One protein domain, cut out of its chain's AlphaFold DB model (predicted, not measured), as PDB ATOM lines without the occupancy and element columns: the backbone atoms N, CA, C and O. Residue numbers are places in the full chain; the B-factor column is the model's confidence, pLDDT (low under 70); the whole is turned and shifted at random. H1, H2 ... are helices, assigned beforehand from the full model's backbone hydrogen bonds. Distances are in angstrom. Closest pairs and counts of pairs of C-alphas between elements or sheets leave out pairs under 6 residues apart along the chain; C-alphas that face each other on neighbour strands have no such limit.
ATOM      1  N   PRO A  39     -34.311  18.514  -4.617       96.81
ATOM      2  CA  PRO A  39     -33.865  17.480  -3.688       96.81
ATOM      3  C   PRO A  39     -33.244  16.286  -4.419       96.81
ATOM      4  O   PRO A  39     -33.823  15.779  -5.383       96.81
ATOM      5  N   ALA A  40     -32.109  15.791  -3.923       94.12
ATOM      6  CA  ALA A  40     -31.385  14.670  -4.529       94.12
ATOM      7  C   ALA A  40     -32.272  13.430  -4.749       94.12
ATOM      8  O   ALA A  40     -32.134  12.747  -5.761       94.12
ATOM      9  N   THR A  41     -33.218  13.170  -3.838       94.88
ATOM     10  CA  THR A  41     -34.157  12.040  -3.915       94.88
ATOM     11  C   THR A  41     -35.131  12.137  -5.086       94.88
ATOM     12  O   THR A  41     -35.487  11.111  -5.657       94.88
ATOM     13  N   GLU A  42     -35.531  13.350  -5.468       96.88
ATOM     14  CA  GLU A  42     -36.362  13.601  -6.651       96.88
ATOM     15  C   GLU A  42     -35.502  13.603  -7.918       96.88
ATOM     16  O   GLU A  42     -35.864  13.028  -8.947       96.88
ATOM     17  N   LEU A  43     -34.315  14.207  -7.828       96.62
ATOM     18  CA  LEU A  43     -33.401  14.324  -8.952       96.62
ATOM     19  C   LEU A  43     -32.919  12.956  -9.446       96.62
ATOM     20  O   LEU A  43     -32.903  12.727 -10.656       96.62
ATOM     21  N   GLN A  44     -32.594  12.025  -8.540       95.00
ATOM     22  CA  GLN A  44     -32.202  10.666  -8.928       95.00
ATOM     23  C   GLN A  44     -33.310   9.951  -9.715       95.00
ATOM     24  O   GLN A  44     -33.019   9.257 -10.686       95.00
ATOM     25  N   MET A  45     -34.583  10.161  -9.356       97.00
ATOM     26  CA  MET A  45     -35.713   9.525 -10.036       97.00
ATOM     27  C   MET A  45     -35.943  10.138 -11.416       97.00
ATOM     28  O   MET A  45     -36.160   9.412 -12.387       97.00
ATOM     29  N   ALA A  46     -35.823  11.464 -11.530       97.44
ATOM     30  CA  ALA A  46     -35.869  12.151 -12.815       97.44
ATOM     31  C   ALA A  46     -34.751  11.669 -13.757       97.44
ATOM     32  O   ALA A  46     -34.978  11.466 -14.951       97.44
ATOM     33  N   PHE A  47     -33.552  11.445 -13.217       96.75
ATOM     34  CA  PHE A  47     -32.388  11.015 -13.988       96.75
ATOM     35  C   PHE A  47     -32.493   9.547 -14.403       96.75
ATOM     36  O   PHE A  47     -32.193   9.227 -15.553       96.75
ATOM     37  N   LEU A  48     -33.009   8.677 -13.530       96.44
ATOM     38  CA  LEU A  48     -33.340   7.294 -13.872       96.44
ATOM     39  C   LEU A  48     -34.369   7.230 -15.010       96.44
ATOM     40  O   LEU A  48     -34.175   6.503 -15.985       96.44
ATOM     41  N   TRP A  49     -35.436   8.030 -14.931       97.62
ATOM     42  CA  TRP A  49     -36.438   8.114 -15.994       97.62
ATOM     43  C   TRP A  49     -35.837   8.612 -17.318       97.62
ATOM     44  O   TRP A  49     -36.098   8.040 -18.380       97.62
ATOM     45  N   ALA A  50     -35.001   9.654 -17.268       97.94
ATOM     46  CA  ALA A  50     -34.354  10.211 -18.453       97.94
ATOM     47  C   ALA A  50     -33.390   9.207 -19.106       97.94
ATOM     48  O   ALA A  50     -33.404   9.052 -20.330       97.94
ATOM     49  N   ALA A  51     -32.610   8.484 -18.298       96.56
ATOM     50  CA  ALA A  51     -31.731   7.416 -18.765       96.56
ATOM     51  C   ALA A  51     -32.532   6.298 -19.448       96.56
ATOM     52  O   ALA A  51     -32.194   5.897 -20.561       96.56
ATOM     53  N   ALA A  52     -33.643   5.857 -18.848       97.75
ATOM     54  CA  ALA A  52     -34.523   4.856 -19.450       97.75
ATOM     55  C   ALA A  52     -35.069   5.313 -20.813       97.75
ATOM     56  O   ALA A  52     -35.041   4.552 -21.781       97.75
ATOM     57  N   ARG A  53     -35.505   6.576 -20.926       98.25
ATOM     58  CA  ARG A  53     -35.990   7.147 -22.193       98.25
ATOM     59  C   ARG A  53     -34.905   7.168 -23.272       98.25
ATOM     60  O   ARG A  53     -35.192   6.834 -24.421       98.25
ATOM     61  N   TYR A  54     -33.685   7.569 -22.921       97.69
ATOM     62  CA  TYR A  54     -32.572   7.596 -23.868       97.69
ATOM     63  C   TYR A  54     -32.178   6.183 -24.316       97.69
ATOM     64  O   TYR A  54     -32.071   5.933 -25.514       97.69
ATOM     65  N   ASN A  55     -32.077   5.235 -23.381       97.06
ATOM     66  CA  ASN A  55     -31.762   3.838 -23.688       97.06
ATOM     67  C   ASN A  55     -32.824   3.199 -24.594       97.06
ATOM     68  O   ASN A  55     -32.478   2.512 -25.551       97.06
ATOM     69  N   ALA A  56     -34.110   3.482 -24.358       97.75
ATOM     70  CA  ALA A  56     -35.193   3.021 -25.225       97.75
ATOM     71  C   ALA A  56     -35.106   3.614 -26.642       97.75
ATOM     72  O   ALA A  56     -35.368   2.916 -27.621       97.75
ATOM     73  N   HIS A  57     -34.719   4.889 -26.776       97.38
ATOM     74  CA  HIS A  57     -34.471   5.497 -28.083       97.38
ATOM     75  C   HIS A  57     -33.314   4.809 -28.815       97.38
ATOM     76  O   HIS A  57     -33.468   4.471 -29.984       97.38
ATOM     77  N   VAL A  58     -32.195   4.554 -28.129       96.69
ATOM     78  CA  VAL A  58     -31.045   3.847 -28.712       96.69
ATOM     79  C   VAL A  58     -31.450   2.447 -29.173       96.69
ATOM     80  O   VAL A  58     -31.216   2.102 -30.329       96.69
ATOM     81  N   ALA A  59     -32.122   1.672 -28.319       96.62
ATOM     82  CA  ALA A  59     -32.570   0.324 -28.659       96.62
ATOM     83  C   ALA A  59     -33.483   0.311 -29.889       96.62
ATOM     84  O   ALA A  59     -33.275  -0.475 -30.806       96.62
ATOM     85  N   LYS A  60     -34.470   1.212 -29.928       96.25
ATOM     86  CA  LYS A  60     -35.501   1.216 -30.968       96.25
ATOM     87  C   LYS A  60     -35.056   1.854 -32.285       96.25
ATOM     88  O   LYS A  60     -35.488   1.405 -33.336       96.25
ATOM     89  N   ALA A  61     -34.292   2.943 -32.229       96.69
ATOM     90  CA  ALA A  61     -34.052   3.809 -33.386       96.69
ATOM     91  C   ALA A  61     -32.597   3.839 -33.865       96.69
ATOM     92  O   ALA A  61     -32.341   4.363 -34.942       96.69
ATOM     93  N   VAL A  62     -31.648   3.345 -33.064       95.12
ATOM     94  CA  VAL A  62     -30.219   3.332 -33.425       95.12
ATOM     95  C   VAL A  62     -29.732   1.906 -33.649       95.12
ATOM     96  O   VAL A  62     -29.063   1.639 -34.639       95.12
ATOM     97  N   VAL A  63     -30.059   1.004 -32.723       94.88
ATOM     98  CA  VAL A  63     -29.662  -0.411 -32.780       94.88
ATOM     99  C   VAL A  63     -30.726  -1.269 -33.470       94.88
ATOM    100  O   VAL A  63     -30.389  -2.317 -34.003       94.88
ATOM    101  N   GLU A  64     -31.985  -0.817 -33.477       96.44
ATOM    102  CA  GLU A  64     -33.135  -1.537 -34.048       96.44
ATOM    103  C   GLU A  64     -33.292  -2.956 -33.468       96.44
ATOM    104  O   GLU A  64     -33.442  -3.940 -34.185       96.44
ATOM    105  N   VAL A  65     -33.241  -3.067 -32.137       95.81
ATOM    106  CA  VAL A  65     -33.361  -4.349 -31.427       95.81
ATOM    107  C   VAL A  65     -34.708  -5.015 -31.722       95.81
ATOM    108  O   VAL A  65     -35.760  -4.428 -31.482       95.81
ATOM    109  N   GLU A  66     -34.678  -6.278 -32.151       95.12
ATOM    110  CA  GLU A  66     -35.886  -7.054 -32.462       95.12
ATOM    111  C   GLU A  66     -36.666  -7.476 -31.205       95.12
ATOM    112  O   GLU A  66     -37.891  -7.351 -31.151       95.12
ATOM    113  N   ASN A  67     -35.962  -7.957 -30.173       96.81
ATOM    114  CA  ASN A  67     -36.555  -8.385 -28.906       96.81
ATOM    115  C   ASN A  67     -36.305  -7.353 -27.797       96.81
ATOM    116  O   ASN A  67     -35.259  -7.341 -27.146       96.81
ATOM    117  N   HIS A  68     -37.284  -6.479 -27.569       96.19
ATOM    118  CA  HIS A  68     -37.166  -5.432 -26.555       96.19
ATOM    119  C   HIS A  68     -37.074  -5.972 -25.119       96.19
ATOM    120  O   HIS A  68     -36.418  -5.337 -24.298       96.19
ATOM    121  N   GLU A  69     -37.707  -7.108 -24.805       97.19
ATOM    122  CA  GLU A  69     -37.712  -7.642 -23.434       97.19
ATOM    123  C   GLU A  69     -36.317  -8.119 -23.030       97.19
ATOM    124  O   GLU A  69     -35.804  -7.738 -21.982       97.19
ATOM    125  N   GLU A  70     -35.641  -8.846 -23.920       97.00
ATOM    126  CA  GLU A  70     -34.265  -9.300 -23.695       97.00
ATOM    127  C   GLU A  70     -33.297  -8.121 -23.505       97.00
ATOM    128  O   GLU A  70     -32.417  -8.148 -22.640       97.00
ATOM    129  N   PHE A  71     -33.491  -7.034 -24.259       96.56
ATOM    130  CA  PHE A  71     -32.721  -5.807 -24.058       96.56
ATOM    131  C   PHE A  71     -32.997  -5.164 -22.694       96.56
ATOM    132  O   PHE A  71     -32.058  -4.728 -22.023       96.56
ATOM    133  N   VAL A  72     -34.259  -5.108 -22.258       97.88
ATOM    134  CA  VAL A  72     -34.626  -4.585 -20.934       97.88
ATOM    135  C   VAL A  72     -33.974  -5.416 -19.831       97.88
ATOM    136  O   VAL A  72     -33.319  -4.843 -18.957       97.88
ATOM    137  N   GLU A  73     -34.078  -6.745 -19.890       98.06
ATOM    138  CA  GLU A  73     -33.451  -7.653 -18.924       98.06
ATOM    139  C   GLU A  73     -31.934  -7.447 -18.854       98.06
ATOM    140  O   GLU A  73     -31.361  -7.316 -17.764       98.06
ATOM    141  N   HIS A  74     -31.279  -7.343 -20.015       96.19
ATOM    142  CA  HIS A  74     -29.851  -7.068 -20.099       96.19
ATOM    143  C   HIS A  74     -29.486  -5.739 -19.423       96.19
ATOM    144  O   HIS A  74     -28.600  -5.698 -18.564       96.19
ATOM    145  N   MET A  75     -30.191  -4.655 -19.757       97.00
ATOM    146  CA  MET A  75     -29.916  -3.323 -19.214       97.00
ATOM    147  C   MET A  75     -30.161  -3.242 -17.703       97.00
ATOM    148  O   MET A  75     -29.359  -2.645 -16.982       97.00
ATOM    149  N   VAL A  76     -31.230  -3.868 -17.201       97.50
ATOM    150  CA  VAL A  76     -31.529  -3.930 -15.761       97.50
ATOM    151  C   VAL A  76     -30.442  -4.699 -15.016       97.50
ATOM    152  O   VAL A  76     -30.010  -4.266 -13.942       97.50
ATOM    153  N   LYS A  77     -29.943  -5.802 -15.586       97.81
ATOM    154  CA  LYS A  77     -28.817  -6.543 -15.012       97.81
ATOM    155  C   LYS A  77     -27.555  -5.682 -14.946       97.81
ATOM    156  O   LYS A  77     -26.958  -5.593 -13.874       97.81
ATOM    157  N   GLN A  78     -27.195  -5.001 -16.037       96.44
ATOM    158  CA  GLN A  78     -26.032  -4.102 -16.066       96.44
ATOM    159  C   GLN A  78     -26.150  -2.986 -15.020       96.44
ATOM    160  O   GLN A  78     -25.226  -2.761 -14.241       96.44
ATOM    161  N   TYR A  79     -27.309  -2.324 -14.940       96.38
ATOM    162  CA  TYR A  79     -27.563  -1.299 -13.926       96.38
ATOM    163  C   TYR A  79     -27.436  -1.847 -12.500       96.38
ATOM    164  O   TYR A  79     -26.813  -1.220 -11.649       96.38
ATOM    165  N   THR A  80     -27.983  -3.037 -12.246       97.56
ATOM    166  CA  THR A  80     -27.915  -3.686 -10.930       97.56
ATOM    167  C   THR A  80     -26.472  -3.972 -10.518       97.56
ATOM    168  O   THR A  80     -26.102  -3.742  -9.368       97.56
ATOM    169  N   GLU A  81     -25.649  -4.468 -11.443       97.69
ATOM    170  CA  GLU A  81     -24.232  -4.744 -11.202       97.69
ATOM    171  C   GLU A  81     -23.444  -3.453 -10.941       97.69
ATOM    172  O   GLU A  81     -22.739  -3.380  -9.935       97.69
ATOM    173  N   MET A  82     -23.622  -2.413 -11.766       95.50
ATOM    174  CA  MET A  82     -22.969  -1.110 -11.567       95.50
ATOM    175  C   MET A  82     -23.378  -0.457 -10.244       95.50
ATOM    176  O   MET A  82     -22.523  -0.012  -9.482       95.50
ATOM    177  N   LEU A  83     -24.675  -0.443  -9.922       95.50
ATOM    178  CA  LEU A  83     -25.168   0.143  -8.677       95.50
ATOM    179  C   LEU A  83     -24.590  -0.578  -7.454       95.50
ATOM    180  O   LEU A  83     -24.169   0.072  -6.502       95.50
ATOM    181  N   ARG A  84     -24.523  -1.916  -7.485       96.50
ATOM    182  CA  ARG A  84     -23.883  -2.704  -6.422       96.50
ATOM    183  C   ARG A  84     -22.398  -2.384  -6.284       96.50
ATOM    184  O   ARG A  84     -21.927  -2.270  -5.160       96.50
ATOM    185  N   GLN A  85     -21.678  -2.252  -7.399       95.19
ATOM    186  CA  GLN A  85     -20.257  -1.900  -7.388       95.19
ATOM    187  C   GLN A  85     -20.031  -0.518  -6.773       95.19
ATOM    188  O   GLN A  85     -19.197  -0.392  -5.886       95.19
ATOM    189  N   HIS A  86     -20.809   0.489  -7.178       93.62
ATOM    190  CA  HIS A  86     -20.702   1.833  -6.614       93.62
ATOM    191  C   HIS A  86     -21.065   1.859  -5.126       93.62
ATOM    192  O   HIS A  86     -20.323   2.416  -4.335       93.62
ATOM    193  N   LEU A  87     -22.144   1.197  -4.699       93.88
ATOM    194  CA  LEU A  87     -22.499   1.131  -3.272       93.88
ATOM    195  C   LEU A  87     -21.461   0.397  -2.409       93.88
ATOM    196  O   LEU A  87     -21.424   0.602  -1.199       93.88
ATOM    197  N   ALA A  88     -20.657  -0.478  -3.013       94.62
ATOM    198  CA  ALA A  88     -19.551  -1.152  -2.343       94.62
ATOM    199  C   ALA A  88     -18.250  -0.328  -2.351       94.62
ATOM    200  O   ALA A  88     -17.285  -0.742  -1.708       94.62
ATOM    201  N   ASP A  89     -18.208   0.798  -3.071       92.81
ATOM    202  CA  ASP A  89     -17.043   1.672  -3.155       92.81
ATOM    203  C   ASP A  89     -16.899   2.488  -1.854       92.81
ATOM    204  O   ASP A  89     -17.763   3.314  -1.544       92.81
ATOM    205  N   PRO A  90     -15.824   2.272  -1.071       83.06
ATOM    206  CA  PRO A  90     -15.609   2.996   0.178       83.06
ATOM    207  C   PRO A  90     -15.327   4.491  -0.029       83.06
ATOM    208  O   PRO A  90     -15.408   5.244   0.939       83.06
ATOM    209  N   GLU A  91     -15.000   4.926  -1.249       86.25
ATOM    210  CA  GLU A  91     -14.722   6.327  -1.586       86.25
ATOM    211  C   GLU A  91     -15.969   7.089  -2.077       86.25
ATOM    212  O   GLU A  91     -15.879   8.274  -2.391       86.25
ATOM    213  N   LEU A  92     -17.148   6.448  -2.126       74.75
ATOM    214  CA  LEU A  92     -18.393   7.065  -2.612       74.75
ATOM    215  C   LEU A  92     -18.988   8.132  -1.652       74.75
ATOM    216  O   LEU A  92     -20.018   8.731  -1.968       74.75
ATOM    217  N   GLY A  93     -18.374   8.376  -0.487       51.72
ATOM    218  CA  GLY A  93     -18.864   9.269   0.579       51.72
ATOM    219  C   GLY A  93     -18.092  10.573   0.740       51.72
ATOM    220  O   GLY A  93     -16.844  10.523   0.751       51.72
TER     221      GLY A  93
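What this domain is: This is residues 39 to 93 of the 93 residues of the protein "DUF3144 domain-containing protein" of Stappia sp. GBMRC 2046 (UniProt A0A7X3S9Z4). Two long helices, H1 then H2, make an open V, near each other at the linked end and spreading towards their free ends, with a short tail after H2. The printed part has 55 residues with these two named helices, no named strand, and the class all helix. It is loose, with a radius of gyration of the C-alphas of 13.7 A, and elongated, spanning 40 by 24 by 15 A.

Where its parts are: Find C-alpha 40 at (-31.385, 14.670, -4.529); from there H1, residues 40 to 62, runs 31.1 A. H2, residues 68 to 87, runs 28.3 A to C-alpha 87 at (-22.499, 1.131, -3.272).

How they stand to each other: Look at Ala 59 and His 68: their C-alphas, the closest of H1 and H2, are 7.7 A apart. The helices are close but not clearly touching, and run opposite ways at a steep tilt of 38 degrees, only just past shallow. In H2 every O i to N i+4 pair is within hydrogen-bond range; in H1, 18 of 19 are.

The domain as a whole: The C-alphas farthest apart, Glu 66 and Gly 93, are 40.6 A apart. The printed part has no cut, and the link is tight. Residues 39 to 51 and 77 to 93 stand free. Only residue 93 has pLDDT under 70.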